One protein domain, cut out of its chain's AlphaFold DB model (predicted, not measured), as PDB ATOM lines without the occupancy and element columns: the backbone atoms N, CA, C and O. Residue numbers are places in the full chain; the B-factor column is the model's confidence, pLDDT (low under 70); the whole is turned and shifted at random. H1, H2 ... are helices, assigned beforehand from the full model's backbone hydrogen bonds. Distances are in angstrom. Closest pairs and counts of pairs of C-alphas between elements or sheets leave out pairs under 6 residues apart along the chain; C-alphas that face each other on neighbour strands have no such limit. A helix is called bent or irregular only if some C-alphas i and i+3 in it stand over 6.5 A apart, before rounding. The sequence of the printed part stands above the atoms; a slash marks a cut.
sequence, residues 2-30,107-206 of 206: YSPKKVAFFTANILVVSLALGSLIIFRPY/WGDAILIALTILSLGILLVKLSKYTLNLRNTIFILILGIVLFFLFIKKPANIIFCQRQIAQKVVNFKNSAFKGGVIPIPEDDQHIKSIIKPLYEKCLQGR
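This is residues 2 to 30 and 107 to 206 of the 206 residues of an uncharacterized protein of Candidatus Roizmanbacteria bacterium RIFCSPLOWO2_01_FULL_37_16 (UniProt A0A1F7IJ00). A long bent helix, H3, runs from one end of a rod to the other. At one end its first arm crosses H1, which has H2 side by side with it, and at the other end the chain turns and H4 folds back along the second arm. The printed part has 129 residues with four named helices, H1 to H4 in chain order, and no named strand; the class is all helix. It is loose, with a radius of gyration of the C-alphas of 20.3 A, and spans 62 by 30 by 26 A.

H3, residues 134 to 176, was assigned as one helix by its hydrogen bonds but is bent, with C-alphas 150 and 153 7.1 A apart. Its arms are H3a, residues 134 to 150, 24.4 A, from C-alpha 134 at (158.531, 112.727, 112.133), and H3b, residues 153 to 176, 35.0 A. H1 is residues 4 to 27, 34.0 A, from C-alpha 4 at (166.010, 105.574, 93.116), and H2 is residues 107 to 127, 30.3 A. H4, residues 185 to 204, was likewise assigned as one helix but is bent, with C-alphas 193 and 196 6.9 A apart; its arms are H4a, residues 185 to 193, and H4b, residues 196 to 204, each 12.5 A, ending with C-alpha 204 at (182.436, 141.667, 102.580).

H3a and H3b stand at a steep tilt of 61 degrees. H3a touches H1 at a steep tilt of 54 degrees, closest at the C-alphas of Ile 14 and Gly 144, 4.5 A. H1 touches H2 at a shallow tilt of 9 degrees, opposite ways, closest at the C-alphas of Ala 20 and Ala 114, 4.4 A. H2 and H3a are apart. H3b touches H1 with residues 153 to 160 alone, closest at the C-alphas of Ile 26 and Phe 160, 4.6 A. H3b touches H4b, opposite ways at a steep tilt of 42 degrees, closest at the C-alphas of Cys 161 and Cys 202, 5.9 A. H3b and H4a are close but not clearly touching, 7.9 A between the C-alphas of Val 169 and Ile 191. Every O i to N i+4 pair is within hydrogen-bond range in H1, H3a, H3b, H4a and H4b, and 16 of 17 are in H2.

The C-alphas farthest apart, of Tyr 2 and Val 181, are 64.3 A apart. Residues 31 to 106 are not printed; C-alphas 30 and 107 are 9.9 A apart across the cut. The links H2 to H3 and H3 to H4 are short, and residues 177 to 182 stand free. Residues 2 and 206 have a pLDDT under 70.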
ATOM      1  N   TYR A   2     167.811 100.942  98.386       65.50
ATOM      2  CA  TYR A   2     166.834 102.046  98.318       65.50
ATOM      3  C   TYR A   2     166.368 102.258  96.869       65.50
ATOM      4  O   TYR A   2     167.186 102.275  95.957       65.50
ATOM      5  N   SER A   3     165.059 102.433  96.654       83.81
ATOM      6  CA  SER A   3     164.523 102.754  95.325       83.81
ATOM      7  C   SER A   3     165.028 104.132  94.869       83.81
ATOM      8  O   SER A   3     164.902 105.088  95.643       83.81
ATOM      9  N   PRO A   4     165.520 104.289  93.625       87.62
ATOM     10  CA  PRO A   4     166.010 105.574  93.116       87.62
ATOM     11  C   PRO A   4     164.940 106.677  93.173       87.62
ATOM     12  O   PRO A   4     165.248 107.824  93.481       87.62
ATOM     13  N   LYS A   5     163.658 106.321  93.001       87.31
ATOM     14  CA  LYS A   5     162.521 107.251  93.134       87.31
ATOM     15  C   LYS A   5     162.365 107.791  94.559       87.31
ATOM     16  O   LYS A   5     162.034 108.957  94.747       87.31
ATOM     17  N   LYS A   6     162.640 106.953  95.564       86.88
ATOM     18  CA  LYS A   6     162.593 107.340  96.980       86.88
ATOM     19  C   LYS A   6     163.739 108.291  97.313       86.88
ATOM     20  O   LYS A   6     163.510 109.292  97.979       86.88
ATOM     21  N   VAL A   7     164.945 108.005  96.820       88.81
ATOM     22  CA  VAL A   7     166.109 108.889  96.998       88.81
ATOM     23  C   VAL A   7     165.838 110.257  96.373       88.81
ATOM     24  O   VAL A   7     165.940 111.259  97.072       88.81
ATOM     25  N   ALA A   8     165.383 110.297  95.116       90.31
ATOM     26  CA  ALA A   8     165.050 111.544  94.425       90.31
ATOM     27  C   ALA A   8     164.005 112.383  95.183       90.31
ATOM     28  O   ALA A   8     164.159 113.595  95.308       90.31
ATOM     29  N   PHE A   9     162.976 111.741  95.744       91.81
ATOM     30  CA  PHE A   9     161.968 112.410  96.566       91.81
ATOM     31  C   PHE A   9     162.562 113.078  97.818       91.81
ATOM     32  O   PHE A   9     162.254 114.238  98.105       91.81
ATOM     33  N   PHE A  10     163.426 112.375  98.557       91.81
ATOM     34  CA  PHE A  10     164.088 112.943  99.737       91.81
ATOM     35  C   PHE A  10     165.026 114.087  99.357       91.81
ATOM     36  O   PHE A  10     164.974 115.145  99.980       91.81
ATOM     37  N   THR A  11     165.821 113.912  98.300       93.19
ATOM     38  CA  THR A  11     166.713 114.956  97.782       93.19
ATOM     39  C   THR A  11     165.938 116.205  97.362       93.19
ATOM     40  O   THR A  11     166.332 117.309  97.725       93.19
ATOM     41  N   ALA A  12     164.808 116.055  96.666       94.56
ATOM     42  CA  ALA A  12     163.975 117.185  96.259       94.56
ATOM     43  C   ALA A  12     163.447 117.979  97.465       94.56
ATOM     44  O   ALA A  12     163.517 119.205  97.474       94.56
ATOM     45  N   ASN A  13     162.981 117.300  98.516       94.62
ATOM     46  CA  ASN A  13     162.502 117.975  99.725       94.62
ATOM     47  C   ASN A  13     163.632 118.659 100.516       94.62
ATOM     48  O   ASN A  13     163.423 119.741 101.059       94.62
ATOM     49  N   ILE A  14     164.837 118.077 100.541       96.50
ATOM     50  CA  ILE A  14     166.033 118.724 101.111       96.50
ATOM     51  C   ILE A  14     166.327 120.031 100.362       96.50
ATOM     52  O   ILE A  14     166.500 121.072 100.995       96.50
ATOM     53  N   LEU A  15     166.310 119.997  99.024       97.00
ATOM     54  CA  LEU A  15     166.513 121.184  98.190       97.00
ATOM     55  C   LEU A  15     165.448 122.254  98.442       97.00
ATOM     56  O   LEU A  15     165.794 123.427  98.545       97.00
ATOM     57  N   VAL A  16     164.176 121.870  98.594       97.44
ATOM     58  CA  VAL A  16     163.089 122.808  98.918       97.44
ATOM     59  C   VAL A  16     163.380 123.571 100.213       97.44
ATOM     60  O   VAL A  16     163.276 124.798 100.230       97.44
ATOM     61  N   VAL A  17     163.797 122.879 101.278       97.62
ATOM     62  CA  VAL A  17     164.159 123.526 102.552       97.62
ATOM     63  C   VAL A  17     165.336 124.483 102.358       97.62
ATOM     64  O   VAL A  17     165.280 125.630 102.802       97.62
ATOM     65  N   SER A  18     166.389 124.051 101.661       97.88
ATOM     66  CA  SER A  18     167.565 124.896 101.430       97.88
ATOM     67  C   SER A  18     167.255 126.132 100.585       97.88
ATOM     68  O   SER A  18     167.783 127.209 100.862       97.88
ATOM     69  N   LEU A  19     166.390 126.003  99.576       97.56
ATOM     70  CA  LEU A  19     165.948 127.113  98.731       97.56
ATOM     71  C   LEU A  19     165.059 128.094  99.498       97.56
ATOM     72  O   LEU A  19     165.217 129.298  99.317       97.56
ATOM     73  N   ALA A  20     164.190 127.610 100.390       98.12
ATOM     74  CA  ALA A  20     163.389 128.472 101.261       98.12
ATOM     75  C   ALA A  20     164.270 129.300 102.218       98.12
ATOM     76  O   ALA A  20     164.039 130.490 102.416       98.12
ATOM     77  N   LEU A  21     165.338 128.711 102.768       97.94
ATOM     78  CA  LEU A  21     166.329 129.464 103.550       97.94
ATOM     79  C   LEU A  21     167.113 130.456 102.674       97.94
ATOM     80  O   LEU A  21     167.379 131.588 103.084       97.94
ATOM     81  N   GLY A  22     167.449 130.059 101.444       97.69
ATOM     82  CA  GLY A  22     168.078 130.925 100.447       97.69
ATOM     83  C   GLY A  22     167.230 132.147 100.100       97.69
ATOM     84  O   GLY A  22     167.753 133.264 100.064       97.69
ATOM     85  N   SER A  23     165.920 131.973  99.907       97.06
ATOM     86  CA  SER A  23     165.015 133.074  99.575       97.06
ATOM     87  C   SER A  23     164.925 134.103 100.700       97.06
ATOM     88  O   SER A  23     164.858 135.293 100.409       97.06
ATOM     89  N   LEU A  24     165.018 133.694 101.970       97.12
ATOM     90  CA  LEU A  24     165.080 134.641 103.091       97.12
ATOM     91  C   LEU A  24     166.307 135.558 103.006       97.12
ATOM     92  O   LEU A  24     166.193 136.750 103.276       97.12
ATOM     93  N   ILE A  25     167.469 135.038 102.595       96.31
ATOM     94  CA  ILE A  25     168.660 135.870 102.365       96.31
ATOM     95  C   ILE A  25     168.462 136.774 101.155       96.31
ATOM     96  O   ILE A  25     168.772 137.962 101.240       96.31
ATOM     97  N   ILE A  26     167.972 136.218 100.044       96.62
ATOM     98  CA  ILE A  26     167.792 136.961  98.796       96.62
ATOM     99  C   ILE A  26     166.834 138.123  99.028       96.62
ATOM    100  O   ILE A  26     167.153 139.250  98.672       96.62
ATOM    101  N   PHE A  27     165.678 137.888  99.645       95.94
ATOM    102  CA  PHE A  27     164.599 138.867  99.786       95.94
ATOM    103  C   PHE A  27     164.610 139.643 101.104       95.94
ATOM    104  O   PHE A  27     163.694 140.434 101.328       95.94
ATOM    105  N   ARG A  28     165.648 139.502 101.942       94.75
ATOM    106  CA  ARG A  28     165.770 140.315 103.162       94.75
ATOM    107  C   ARG A  28     165.661 141.812 102.834       94.75
ATOM    108  O   ARG A  28     166.172 142.243 101.797       94.75
ATOM    109  N   PRO A  29     165.014 142.609 103.694       95.44
ATOM    110  CA  PRO A  29     164.861 144.032 103.443       95.44
ATOM    111  C   PRO A  29     166.197 144.774 103.515       95.44
ATOM    112  O   PRO A  29     167.087 144.402 104.287       95.44
ATOM    113  N   TYR A  30     166.312 145.861 102.757       94.31
ATOM    114  CA  TYR A  30     167.405 146.824 102.881       94.31
ATOM    115  C   TYR A  30     166.927 148.237 102.563       94.31
ATOM    116  O   TYR A  30     165.957 148.430 101.833       94.31
ATOM    117  N   TRP A 107     160.394 141.847 105.487       94.88
ATOM    118  CA  TRP A 107     160.478 140.495 106.046       94.88
ATOM    119  C   TRP A 107     159.194 139.698 105.796       94.88
ATOM    120  O   TRP A 107     159.276 138.487 105.625       94.88
ATOM    121  N   GLY A 108     158.037 140.368 105.717       95.56
ATOM    122  CA  GLY A 108     156.771 139.741 105.341       95.56
ATOM    123  C   GLY A 108     156.838 139.121 103.946       95.56
ATOM    124  O   GLY A 108     156.544 137.938 103.799       95.56
ATOM    125  N   ASP A 109     157.326 139.872 102.957       92.31
ATOM    126  CA  ASP A 109     157.488 139.380 101.580       92.31
ATOM    127  C   ASP A 109     158.490 138.224 101.514       92.31
ATOM    128  O   ASP A 109     158.229 137.192 100.896       92.31
ATOM    129  N   ALA A 110     159.626 138.352 102.208       95.88
ATOM    130  CA  ALA A 110     160.643 137.303 102.257       95.88
ATOM    131  C   ALA A 110     160.101 135.995 102.860       95.88
ATOM    132  O   ALA A 110     160.357 134.912 102.323       95.88
ATOM    133  N   ILE A 111     159.336 136.089 103.954       97.31
ATOM    134  CA  ILE A 111     158.678 134.946 104.599       97.31
ATOM    135  C   ILE A 111     157.615 134.354 103.672       97.31
ATOM    136  O   ILE A 111     157.576 133.137 103.514       97.31
ATOM    137  N   LEU A 112     156.793 135.180 103.021       96.88
ATOM    138  CA  LEU A 112     155.760 134.713 102.094       96.88
ATOM    139  C   LEU A 112     156.365 133.918 100.929       96.88
ATOM    140  O   LEU A 112     155.869 132.842 100.588       96.88
ATOM    141  N   ILE A 113     157.479 134.390 100.363       96.25
ATOM    142  CA  ILE A 113     158.219 133.669  99.319       96.25
ATOM    143  C   ILE A 113     158.771 132.346  99.865       96.25
ATOM    144  O   ILE A 113     158.608 131.305  99.228       96.25
ATOM    145  N   ALA A 114     159.380 132.353 101.054       97.19
ATOM    146  CA  ALA A 114     159.901 131.133 101.672       97.19
ATOM    147  C   ALA A 114     158.788 130.098 101.931       97.19
ATOM    148  O   ALA A 114     158.955 128.920 101.616       97.19
ATOM    149  N   LEU A 115     157.628 130.533 102.434       96.88
ATOM    150  CA  LEU A 115     156.453 129.682 102.639       96.88
ATOM    151  C   LEU A 115     155.902 129.140 101.320       96.88
ATOM    152  O   LEU A 115     155.529 127.970 101.245       96.88
ATOM    153  N   THR A 116     155.908 129.955 100.265       96.38
ATOM    154  CA  THR A 116     155.515 129.521  98.919       96.38
ATOM    155  C   THR A 116     156.437 128.407  98.422       96.38
ATOM    156  O   THR A 116     155.955 127.382  97.943       96.38
ATOM    157  N   ILE A 117     157.752 128.530  98.621       96.75
ATOM    158  CA  ILE A 117     158.717 127.473  98.278       96.75
ATOM    159  C   ILE A 117     158.472 126.217  99.125       96.75
ATOM    160  O   ILE A 117     158.420 125.116  98.580       96.75
ATOM    161  N   LEU A 118     158.251 126.352 100.436       95.62
ATOM    162  CA  LEU A 118     157.940 125.211 101.308       95.62
ATOM    163  C   LEU A 118     156.637 124.499 100.908       95.62
ATOM    164  O   LEU A 118     156.558 123.272 101.002       95.62
ATOM    165  N   SER A 119     155.640 125.232 100.403       94.38
ATOM    166  CA  SER A 119     154.394 124.644  99.896       94.38
ATOM    167  C   SER A 119     154.628 123.699  98.710       94.38
ATOM    168  O   SER A 119     153.919 122.698  98.588       94.38
ATOM    169  N   LEU A 120     155.676 123.926  97.901       93.00
ATOM    170  CA  LEU A 120     156.093 122.983  96.857       93.00
ATOM    171  C   LEU A 120     156.564 121.658  97.466       93.00
ATOM    172  O   LEU A 120     156.232 120.600  96.942       93.00
ATOM    173  N   GLY A 121     157.271 121.686  98.598       90.81
ATOM    174  CA  GLY A 121     157.636 120.474  99.340       90.81
ATOM    175  C   GLY A 121     156.404 119.696  99.802       90.81
ATOM    176  O   GLY A 121     156.301 118.491  99.583       90.81
ATOM    177  N   ILE A 122     155.406 120.396 100.350       89.38
ATOM    178  CA  ILE A 122     154.124 119.787 100.744       89.38
ATOM    179  C   ILE A 122     153.411 119.175  99.528       89.38
ATOM    180  O   ILE A 122     152.874 118.068  99.614       89.38
ATOM    181  N   LEU A 123     153.423 119.862  98.385       91.69
ATOM    182  CA  LEU A 123     152.853 119.355  97.140       91.69
ATOM    183  C   LEU A 123     153.580 118.091  96.657       91.69
ATOM    184  O   LEU A 123     152.919 117.117  96.295       91.69
ATOM    185  N   LEU A 124     154.916 118.062  96.712       90.19
ATOM    186  CA  LEU A 124     155.712 116.877  96.374       90.19
ATOM    187  C   LEU A 124     155.335 115.679  97.248       90.19
ATOM    188  O   LEU A 124     155.219 114.568  96.733       90.19
ATOM    189  N   VAL A 125     155.108 115.891  98.548       88.44
ATOM    190  CA  VAL A 125     154.636 114.842  99.465       88.44
ATOM    191  C   VAL A 125     153.280 114.313  99.013       88.44
ATOM    192  O   VAL A 125     153.147 113.105  98.828       88.44
ATOM    193  N   LYS A 126     152.307 115.204  98.770       88.50
ATOM    194  CA  LYS A 126     150.943 114.836  98.348       88.50
ATOM    195  C   LYS A 126     150.900 114.070  97.024       88.50
ATOM    196  O   LYS A 126     150.103 113.151  96.887       88.50
ATOM    197  N   LEU A 127     151.729 114.455  96.056       88.75
ATOM    198  CA  LEU A 127     151.791 113.806  94.742       88.75
ATOM    199  C   LEU A 127     152.576 112.488  94.764       88.75
ATOM    200  O   LEU A 127     152.495 111.693  93.827       88.75
ATOM    201  N   SER A 128     153.354 112.241  95.817       86.00
ATOM    202  CA  SER A 128     154.128 111.015  95.967       86.00
ATOM    203  C   SER A 128     153.335 109.919  96.687       86.00
ATOM    204  O   SER A 128     152.450 110.183  97.492       86.00
ATOM    205  N   LYS A 129     153.722 108.655  96.475       84.44
ATOM    206  CA  LYS A 129     153.245 107.526  97.298       84.44
ATOM    207  C   LYS A 129     153.981 107.419  98.646       84.44
ATOM    208  O   LYS A 129     153.830 106.420  99.344       84.44
ATOM    209  N   TYR A 130     154.840 108.385  98.982       82.62
ATOM    210  CA  TYR A 130     155.694 108.346 100.165       82.62
ATOM    211  C   TYR A 130     155.121 109.231 101.271       82.62
ATOM    212  O   TYR A 130     154.868 110.415 101.074       82.62
ATOM    213  N   THR A 131     154.972 108.668 102.467       79.12
ATOM    214  CA  THR A 131     154.591 109.422 103.660       79.12
ATOM    215  C   THR A 131     155.833 109.896 104.414       79.12
ATOM    216  O   THR A 131     156.821 109.169 104.570       79.12
ATOM    217  N   LEU A 132     155.794 111.140 104.891       83.81
ATOM    218  CA  LEU A 132     156.801 111.669 105.806       83.81
ATOM    219  C   LEU A 132     156.379 111.356 107.242       83.81
ATOM    220  O   LEU A 132     155.343 111.822 107.706       83.81
ATOM    221  N   ASN A 133     157.187 110.568 107.946       89.19
ATOM    222  CA  ASN A 133     157.088 110.452 109.396       89.19
ATOM    223  C   ASN A 133     157.975 111.513 110.066       89.19
ATOM    224  O   ASN A 133     158.848 112.100 109.424       89.19
ATOM    225  N   LEU A 134     157.790 111.719 111.372       90.62
ATOM    226  CA  LEU A 134     158.531 112.727 112.133       90.62
ATOM    227  C   LEU A 134     160.055 112.593 111.969       90.62
ATOM    228  O   LEU A 134     160.742 113.582 111.726       90.62
ATOM    229  N   ARG A 135     160.579 111.361 112.023       92.31
ATOM    230  CA  ARG A 135     162.011 111.072 111.853       92.31
ATOM    231  C   ARG A 135     162.540 111.554 110.498       92.31
ATOM    232  O   ARG A 135     163.574 112.213 110.441       92.31
ATOM    233  N   ASN A 136     161.839 111.227 109.417       90.06
ATOM    234  CA  ASN A 136     162.221 111.614 108.063       90.06
ATOM    235  C   ASN A 136     162.120 113.129 107.864       90.06
ATOM    236  O   ASN A 136     162.988 113.710 107.222       90.06
ATOM    237  N   THR A 137     161.103 113.771 108.441       92.00
ATOM    238  CA  THR A 137     160.953 115.231 108.399       92.00
ATOM    239  C   THR A 137     162.123 115.928 109.087       92.00
ATOM    240  O   THR A 137     162.738 116.808 108.492       92.00
ATOM    241  N   ILE A 138     162.490 115.501 110.300       95.00
ATOM    242  CA  ILE A 138     163.642 116.057 111.026       95.00
ATOM    243  C   ILE A 138     164.929 115.868 110.216       95.00
ATOM    244  O   ILE A 138     165.717 116.800 110.078       95.00
ATOM    245  N   PHE A 139     165.121 114.688 109.624       94.56
ATOM    246  CA  PHE A 139     166.284 114.412 108.785       94.56
ATOM    247  C   PHE A 139     166.363 115.332 107.555       94.56
ATOM    248  O   PHE A 139     167.425 115.887 107.277       94.56
ATOM    249  N   ILE A 140     165.241 115.542 106.853       95.25
ATOM    250  CA  ILE A 140     165.152 116.479 105.721       95.25
ATOM    251  C   ILE A 140     165.498 117.900 106.167       95.25
ATOM    252  O   ILE A 140     166.255 118.576 105.477       95.25
ATOM    253  N   LEU A 141     164.974 118.350 107.311       95.94
ATOM    254  CA  LEU A 141     165.246 119.690 107.833       95.94
ATOM    255  C   LEU A 141     166.732 119.878 108.150       95.94
ATOM    256  O   LEU A 141     167.327 120.855 107.701       95.94
ATOM    257  N   ILE A 142     167.349 118.930 108.861       97.69
ATOM    258  CA  ILE A 142     168.776 118.989 109.208       97.69
ATOM    259  C   ILE A 142     169.632 119.015 107.940       97.69
ATOM    260  O   ILE A 142     170.472 119.902 107.786       97.69
ATOM    261  N   LEU A 143     169.403 118.090 107.002       97.75
ATOM    262  CA  LEU A 143     170.165 118.066 105.754       97.75
ATOM    263  C   LEU A 143     169.911 119.301 104.888       97.75
ATOM    264  O   LEU A 143     170.843 119.789 104.255       97.75
ATOM    265  N   GLY A 144     168.689 119.832 104.880       97.75
ATOM    266  CA  GLY A 144     168.348 121.069 104.180       97.75
ATOM    267  C   GLY A 144     169.099 122.272 104.746       97.75
ATOM    268  O   GLY A 144     169.628 123.086 103.986       97.75
ATOM    269  N   ILE A 145     169.222 122.361 106.070       98.12
ATOM    270  CA  ILE A 145     170.017 123.396 106.742       98.12
ATOM    271  C   ILE A 145     171.506 123.232 106.408       98.12
ATOM    272  O   ILE A 145     172.160 124.205 106.033       98.12
ATOM    273  N   VAL A 146     172.043 122.011 106.479       98.12
ATOM    274  CA  VAL A 146     173.448 121.732 106.133       98.12
ATOM    275  C   VAL A 146     173.736 122.102 104.675       98.12
ATOM    276  O   VAL A 146     174.682 122.839 104.402       98.12
ATOM    277  N   LEU A 147     172.892 121.663 103.737       97.62
ATOM    278  CA  LEU A 147     173.030 121.981 102.314       97.62
ATOM    279  C   LEU A 147     172.917 123.488 102.065       97.62
ATOM    280  O   LEU A 147     173.652 124.034 101.240       97.62
ATOM    281  N   PHE A 148     172.060 124.182 102.815       97.88
ATOM    282  CA  PHE A 148     171.972 125.634 102.750       97.88
ATOM    283  C   PHE A 148     173.299 126.303 103.118       97.88
ATOM    284  O   PHE A 148     173.792 127.123 102.343       97.88
ATOM    285  N   PHE A 149     173.906 125.942 104.250       97.44
ATOM    286  CA  PHE A 149     175.167 126.550 104.679       97.44
ATOM    287  C   PHE A 149     176.336 126.224 103.746       97.44
ATOM    288  O   PHE A 149     177.149 127.109 103.481       97.44
ATOM    289  N   LEU A 150     176.402 124.995 103.229       96.75
ATOM    290  CA  LEU A 150     177.494 124.560 102.357       96.75
ATOM    291  C   LEU A 150     177.398 125.142 100.941       96.75
ATOM    292  O   LEU A 150     178.415 125.549 100.383       96.75
ATOM    293  N   PHE A 151     176.194 125.198 100.360       96.50
ATOM    294  CA  PHE A 151     176.041 125.458  98.924       96.50
ATOM    295  C   PHE A 151     175.157 126.656  98.577       96.50
ATOM    296  O   PHE A 151     175.416 127.302  97.567       96.50
ATOM    297  N   ILE A 152     174.135 126.988  99.376       97.06
ATOM    298  CA  ILE A 152     173.125 127.996  98.990       97.06
ATOM    299  C   ILE A 152     173.388 129.373  99.605       97.06
ATOM    300  O   ILE A 152     173.114 130.392  98.973       97.06
ATOM    301  N   LYS A 153     173.965 129.453 100.806       96.25
ATOM    302  CA  LYS A 153     174.174 130.723 101.519       96.25
ATOM    303  C   LYS A 153     175.010 131.718 100.704       96.25
ATOM    304  O   LYS A 153     174.634 132.883 100.573       96.25
ATOM    305  N   LYS A 154     176.128 131.260 100.129       95.19
ATOM    306  CA  LYS A 154     177.018 132.093  99.303       95.19
ATOM    307  C   LYS A 154     176.322 132.617  98.033       95.19
ATOM    308  O   LYS A 154     176.301 133.837  97.865       95.19
ATOM    309  N   PRO A 155     175.717 131.779  97.166       96.38
ATOM    310  CA  PRO A 155     174.998 132.285  95.996       96.38
ATOM    311  C   PRO A 155     173.782 133.144  96.364       96.38
ATOM    312  O   PRO A 155     173.527 134.136  95.688       96.38
ATOM    313  N   ALA A 156     173.079 132.857  97.463       96.94
ATOM    314  CA  ALA A 156     171.983 133.706  97.929       96.94
ATOM    315  C   ALA A 156     172.457 135.130  98.283       96.94
ATOM    316  O   ALA A 156     171.809 136.111  97.918       96.94
ATOM    317  N   ASN A 157     173.618 135.264  98.936       96.19
ATOM    318  CA  ASN A 157     174.234 136.567  99.203       96.19
ATOM    319  C   ASN A 157     174.679 137.285  97.921       96.19
ATOM    320  O   ASN A 157     174.494 138.496  97.810       96.19
ATOM    321  N   ILE A 158     175.217 136.545  96.947       96.06
ATOM    322  CA  ILE A 158     175.585 137.079  95.626       96.06
ATOM    323  C   ILE A 158     174.365 137.687  94.932       96.06
ATOM    324  O   ILE A 158     174.419 138.850  94.527       96.06
ATOM    325  N   ILE A 159     173.263 136.937  94.853       96.69
ATOM    326  CA  ILE A 159     172.016 137.387  94.219       96.69
ATOM    327  C   ILE A 159     171.440 138.589  94.964       96.69
ATOM    328  O   ILE A 159     171.025 139.560  94.333       96.69
ATOM    329  N   PHE A 160     171.452 138.565  96.302       96.44
ATOM    330  CA  PHE A 160     171.038 139.725  97.082       96.44
ATOM    331  C   PHE A 160     171.833 140.973  96.664       96.44
ATOM    332  O   PHE A 160     171.239 142.016  96.400       96.44
ATOM    333  N   CYS A 161     173.169 140.890  96.636       96.25
ATOM    334  CA  CYS A 161     174.013 142.066  96.409       96.25
ATOM    335  C   CYS A 161     173.836 142.614  94.993       96.25
ATOM    336  O   CYS A 161     173.770 143.829  94.803       96.25
ATOM    337  N   GLN A 162     173.677 141.721  94.013       95.62
ATOM    338  CA  GLN A 162     173.314 142.094  92.649       95.62
ATOM    339  C   GLN A 162     171.976 142.835  92.608       95.62
ATOM    340  O   GLN A 162     171.909 143.914  92.018       95.62
ATOM    341  N   ARG A 163     170.935 142.319  93.280       95.19
ATOM    342  CA  ARG A 163     169.625 142.987  93.330       95.19
ATOM    343  C   ARG A 163     169.721 144.366  93.975       95.19
ATOM    344  O   ARG A 163     169.192 145.321  93.419       95.19
ATOM    345  N   GLN A 164     170.412 144.478  95.108       95.38
ATOM    346  CA  GLN A 164     170.558 145.748  95.820       95.38
ATOM    347  C   GLN A 164     171.203 146.828  94.944       95.38
ATOM    348  O   GLN A 164     170.724 147.959  94.903       95.38
ATOM    349  N   ILE A 165     172.287 146.496  94.245       95.44
ATOM    350  CA  ILE A 165     172.991 147.460  93.388       95.44
ATOM    351  C   ILE A 165     172.149 147.800  92.161       95.44
ATOM    352  O   ILE A 165     172.019 148.976  91.827       95.44
ATOM    353  N   ALA A 166     171.525 146.800  91.533       94.75
ATOM    354  CA  ALA A 166     170.629 147.020  90.405       94.75
ATOM    355  C   ALA A 166     169.483 147.972  90.779       94.75
ATOM    356  O   ALA A 166     169.226 148.926  90.048       94.75
ATOM    357  N   GLN A 167     168.859 147.783  91.944       95.12
ATOM    358  CA  GLN A 167     167.766 148.636  92.408       95.12
ATOM    359  C   GLN A 167     168.214 150.081  92.649       95.12
ATOM    360  O   GLN A 167     167.507 151.012  92.272       95.12
ATOM    361  N   LYS A 168     169.406 150.286  93.222       95.12
ATOM    362  CA  LYS A 168     169.986 151.625  93.415       95.12
ATOM    363  C   LYS A 168     170.248 152.333  92.083       95.12
ATOM    364  O   LYS A 168     169.913 153.506  91.937       95.12
ATOM    365  N   VAL A 169     170.786 151.617  91.093       94.56
ATOM    366  CA  VAL A 169     171.009 152.161  89.742       94.56
ATOM    367  C   VAL A 169     169.680 152.484  89.056       94.56
ATOM    368  O   VAL A 169     169.542 153.557  88.476       94.56
ATOM    369  N   VAL A 170     168.684 151.597  89.144       94.12
ATOM    370  CA  VAL A 170     167.340 151.836  88.591       94.12
ATOM    371  C   VAL A 170     166.674 153.039  89.258       94.12
ATOM    372  O   VAL A 170     166.068 153.847  88.564       94.12
ATOM    373  N   ASN A 171     166.822 153.208  90.575       94.62
ATOM    374  CA  ASN A 171     166.302 154.375  91.284       94.62
ATOM    375  C   ASN A 171     166.895 155.686  90.751       94.62
ATOM    376  O   ASN A 171     166.128 156.605  90.479       94.62
ATOM    377  N   PHE A 172     168.211 155.750  90.523       92.62
ATOM    378  CA  PHE A 172     168.830 156.901  89.859       92.62
ATOM    379  C   PHE A 172     168.302 157.102  88.433       92.62
ATOM    380  O   PHE A 172     167.889 158.201  88.079       92.62
ATOM    381  N   LYS A 173     168.283 156.054  87.601       91.62
ATOM    382  CA  LYS A 173     167.833 156.188  86.206       91.62
ATOM    383  C   LYS A 173     166.391 156.692  86.133       91.62
ATOM    384  O   LYS A 173     166.089 157.594  85.359       91.62
ATOM    385  N   ASN A 174     165.514 156.168  86.981       91.75
ATOM    386  CA  ASN A 174     164.125 156.603  87.031       91.75
ATOM    387  C   ASN A 174     163.979 158.045  87.541       91.75
ATOM    388  O   ASN A 174     163.101 158.750  87.052       91.75
ATOM    389  N   SER A 175     164.818 158.497  88.482       91.19
ATOM    390  CA  SER A 175     164.765 159.876  88.981       91.19
ATOM    391  C   SER A 175     165.343 160.887  87.984       91.19
ATOM    392  O   SER A 175     164.754 161.944  87.771       91.19
ATOM    393  N   ALA A 176     166.449 160.555  87.315       88.25
ATOM    394  CA  ALA A 176     167.112 161.436  86.355       88.25
ATOM    395  C   ALA A 176     166.377 161.543  85.008       88.25
ATOM    396  O   ALA A 176     166.382 162.602  84.378       88.25
ATOM    397  N   PHE A 177     165.718 160.468  84.557       86.69
ATOM    398  CA  PHE A 177     165.114 160.390  83.217       86.69
ATOM    399  C   PHE A 177     163.587 160.473  83.195       86.69
ATOM    400  O   PHE A 177     162.980 160.302  82.138       86.69
ATOM    401  N   LYS A 178     162.951 160.795  84.327       80.25
ATOM    402  CA  LYS A 178     161.487 160.898  84.475       80.25
ATOM    403  C   LYS A 178     160.811 161.783  83.414       80.25
ATOM    404  O   LYS A 178     159.668 161.532  83.054       80.25
ATOM    405  N   GLY A 179     161.519 162.795  82.904       74.06
ATOM    406  CA  GLY A 179     161.046 163.726  81.869       74.06
ATOM    407  C   GLY A 179     161.461 163.396  80.429       74.06
ATOM    408  O   GLY A 179     161.379 164.277  79.580       74.06
ATOM    409  N   GLY A 180     161.959 162.187  80.140       75.31
ATOM    410  CA  GLY A 180     162.420 161.812  78.791       75.31
ATOM    411  C   GLY A 180     163.779 162.410  78.405       75.31
ATOM    412  O   GLY A 180     164.079 162.587  77.227       75.31
ATOM    413  N   VAL A 181     164.597 162.754  79.400       78.19
ATOM    414  CA  VAL A 181     165.903 163.383  79.194       78.19
ATOM    415  C   VAL A 181     166.923 162.361  78.674       78.19
ATOM    416  O   VAL A 181     166.936 161.212  79.107       78.19
ATOM    417  N   ILE A 182     167.799 162.777  77.756       75.44
ATOM    418  CA  ILE A 182     168.843 161.912  77.185       75.44
ATOM    419  C   ILE A 182     169.924 161.605  78.249       75.44
ATOM    420  O   ILE A 182     170.361 162.538  78.938       75.44
ATOM    421  N   PRO A 183     170.370 160.337  78.381       75.44
ATOM    422  CA  PRO A 183     171.483 159.937  79.243       75.44
ATOM    423  C   PRO A 183     172.784 160.688  78.972       75.44
ATOM    424  O   PRO A 183     173.150 160.916  77.822       75.44
ATOM    425  N   ILE A 184     173.492 161.029  80.050       79.94
ATOM    426  CA  ILE A 184     174.820 161.645  80.008       79.94
ATOM    427  C   ILE A 184     175.861 160.509  80.008       79.94
ATOM    428  O   ILE A 184     175.894 159.736  80.970       79.94
ATOM    429  N   PRO A 185     176.696 160.356  78.960       84.81
ATOM    430  CA  PRO A 185     177.654 159.251  78.863       84.81
ATOM    431  C   PRO A 185     178.620 159.150  80.052       84.81
ATOM    432  O   PRO A 185     178.954 158.044  80.479       84.81
ATOM    433  N   GLU A 186     179.038 160.286  80.607       86.62
ATOM    434  CA  GLU A 186     179.931 160.381  81.763       86.62
ATOM    435  C   GLU A 186     179.315 159.736  83.015       86.62
ATOM    436  O   GLU A 186     180.020 159.067  83.772       86.62
ATOM    437  N   ASP A 187     177.996 159.853  83.203       87.06
ATOM    438  CA  ASP A 187     177.289 159.235  84.331       87.06
ATOM    439  C   ASP A 187     177.271 157.715  84.213       87.06
ATOM    440  O   ASP A 187     177.563 157.008  85.178       87.06
ATOM    441  N   ASP A 188     176.977 157.193  83.021       88.44
ATOM    442  CA  ASP A 188     176.992 155.750  82.784       88.44
ATOM    443  C   ASP A 188     178.413 155.172  82.917       88.44
ATOM    444  O   ASP A 188     178.577 154.052  83.410       88.44
ATOM    445  N   GLN A 189     179.448 155.912  82.501       91.44
ATOM    446  CA  GLN A 189     180.846 155.512  82.695       91.44
ATOM    447  C   GLN A 189     181.223 155.481  84.179       91.44
ATOM    448  O   GLN A 189     181.776 154.477  84.642       91.44
ATOM    449  N   HIS A 190     180.873 156.526  84.933       92.75
ATOM    450  CA  HIS A 190     181.130 156.577  86.372       92.75
ATOM    451  C   HIS A 190     180.416 155.440  87.104       92.75
ATOM    452  O   HIS A 190     181.068 154.679  87.822       92.75
ATOM    453  N   ILE A 191     179.120 155.223  86.838       93.00
ATOM    454  CA  ILE A 191     178.340 154.117  87.422       93.00
ATOM    455  C   ILE A 191     179.009 152.772  87.134       93.00
ATOM    456  O   ILE A 191     179.218 151.978  88.054       93.00
ATOM    457  N   LYS A 192     179.395 152.507  85.879       93.56
ATOM    458  CA  LYS A 192     180.094 151.264  85.513       93.56
ATOM    459  C   LYS A 192     181.396 151.078  86.293       93.56
ATOM    460  O   LYS A 192     181.692 149.949  86.686       93.56
ATOM    461  N   SER A 193     182.138 152.155  86.550       93.94
ATOM    462  CA  SER A 193     183.397 152.097  87.302       93.94
ATOM    463  C   SER A 193     183.200 151.737  88.783       93.94
ATOM    464  O   SER A 193     184.011 151.002  89.347       93.94
ATOM    465  N   ILE A 194     182.091 152.170  89.397       93.75
ATOM    466  CA  ILE A 194     181.829 151.972  90.834       93.75
ATOM    467  C   ILE A 194     180.996 150.723  91.157       93.75
ATOM    468  O   ILE A 194     180.995 150.276  92.304       93.75
ATOM    469  N   ILE A 195     180.332 150.096  90.174       93.50
ATOM    470  CA  ILE A 195     179.516 148.882  90.396       93.50
ATOM    471  C   ILE A 195     180.326 147.749  91.038       93.50
ATOM    472  O   ILE A 195     179.860 147.131  91.997       93.50
ATOM    473  N   LYS A 196     181.529 147.457  90.524       93.69
ATOM    474  CA  LYS A 196     182.354 146.353  91.038       93.69
ATOM    475  C   LYS A 196     182.800 146.600  92.494       93.69
ATOM    476  O   LYS A 196     182.532 145.727  93.320       93.69
ATOM    477  N   PRO A 197     183.371 147.768  92.848       93.75
ATOM    478  CA  PRO A 197     183.664 148.107  94.243       93.75
ATOM    479  C   PRO A 197     182.451 148.006  95.181       93.75
ATOM    480  O   PRO A 197     182.554 147.442  96.271       93.75
ATOM    481  N   LEU A 198     181.280 148.499  94.760       93.06
ATOM    482  CA  LEU A 198     180.048 148.417  95.558       93.06
ATOM    483  C   LEU A 198     179.618 146.969  95.803       93.06
ATOM    484  O   LEU A 198     179.167 146.617  96.896       93.06
ATOM    485  N   TYR A 199     179.766 146.123  94.786       93.88
ATOM    486  CA  TYR A 199     179.452 144.706  94.870       93.88
ATOM    487  C   TYR A 199     180.378 143.969  95.837       93.88
ATOM    488  O   TYR A 199     179.898 143.247  96.714       93.88
ATOM    489  N   GLU A 200     181.685 144.202  95.743       93.69
ATOM    490  CA  GLU A 200     182.676 143.619  96.653       93.69
ATOM    491  C   GLU A 200     182.428 144.057  98.102       93.69
ATOM    492  O   GLU A 200     182.392 143.216  99.003       93.69
ATOM    493  N   LYS A 201     182.137 145.344  98.326       92.75
ATOM    494  CA  LYS A 201     181.780 145.875  99.649       92.75
ATOM    495  C   LYS A 201     180.511 145.229 100.216       92.75
ATOM    496  O   LYS A 201     180.468 144.885 101.397       92.75
ATOM    497  N   CYS A 202     179.488 145.014  99.384       93.12
ATOM    498  CA  CYS A 202     178.262 144.330  99.804       93.12
ATOM    499  C   CYS A 202     178.513 142.876 100.231       93.12
ATOM    500  O   CYS A 202     177.877 142.399 101.174       93.12
ATOM    501  N   LEU A 203     179.429 142.178  99.551       92.81
ATOM    502  CA  LEU A 203     179.800 140.805  99.888       92.81
ATOM    503  C   LEU A 203     180.648 140.711 101.160       92.81
ATOM    504  O   LEU A 203     180.454 139.772 101.924       92.81
ATOM    505  N   GLN A 204     181.562 141.658 101.397       88.12
ATOM    506  CA  GLN A 204     182.436 141.667 102.580       88.12
ATOM    507  C   GLN A 204     181.681 141.949 103.887       88.12
ATOM    508  O   GLN A 204     182.074 141.465 104.942       88.12
ATOM    509  N   GLY A 205     180.583 142.705 103.832       74.75
ATOM    510  CA  GLY A 205     179.753 143.000 105.004       74.75
ATOM    511  C   GLY A 205     178.816 141.865 105.448       74.75
ATOM    512  O   GLY A 205     177.786 142.169 106.055       74.75
ATOM    513  N   ARG A 206     179.072 140.594 105.087       57.38
ATOM    514  CA  ARG A 206     178.129 139.469 105.270       57.38
ATOM    515  C   ARG A 206     178.737 138.137 105.678       57.38
ATOM    516  O   ARG A 206     179.830 137.798 105.190       57.38
TER     517      ARG A 206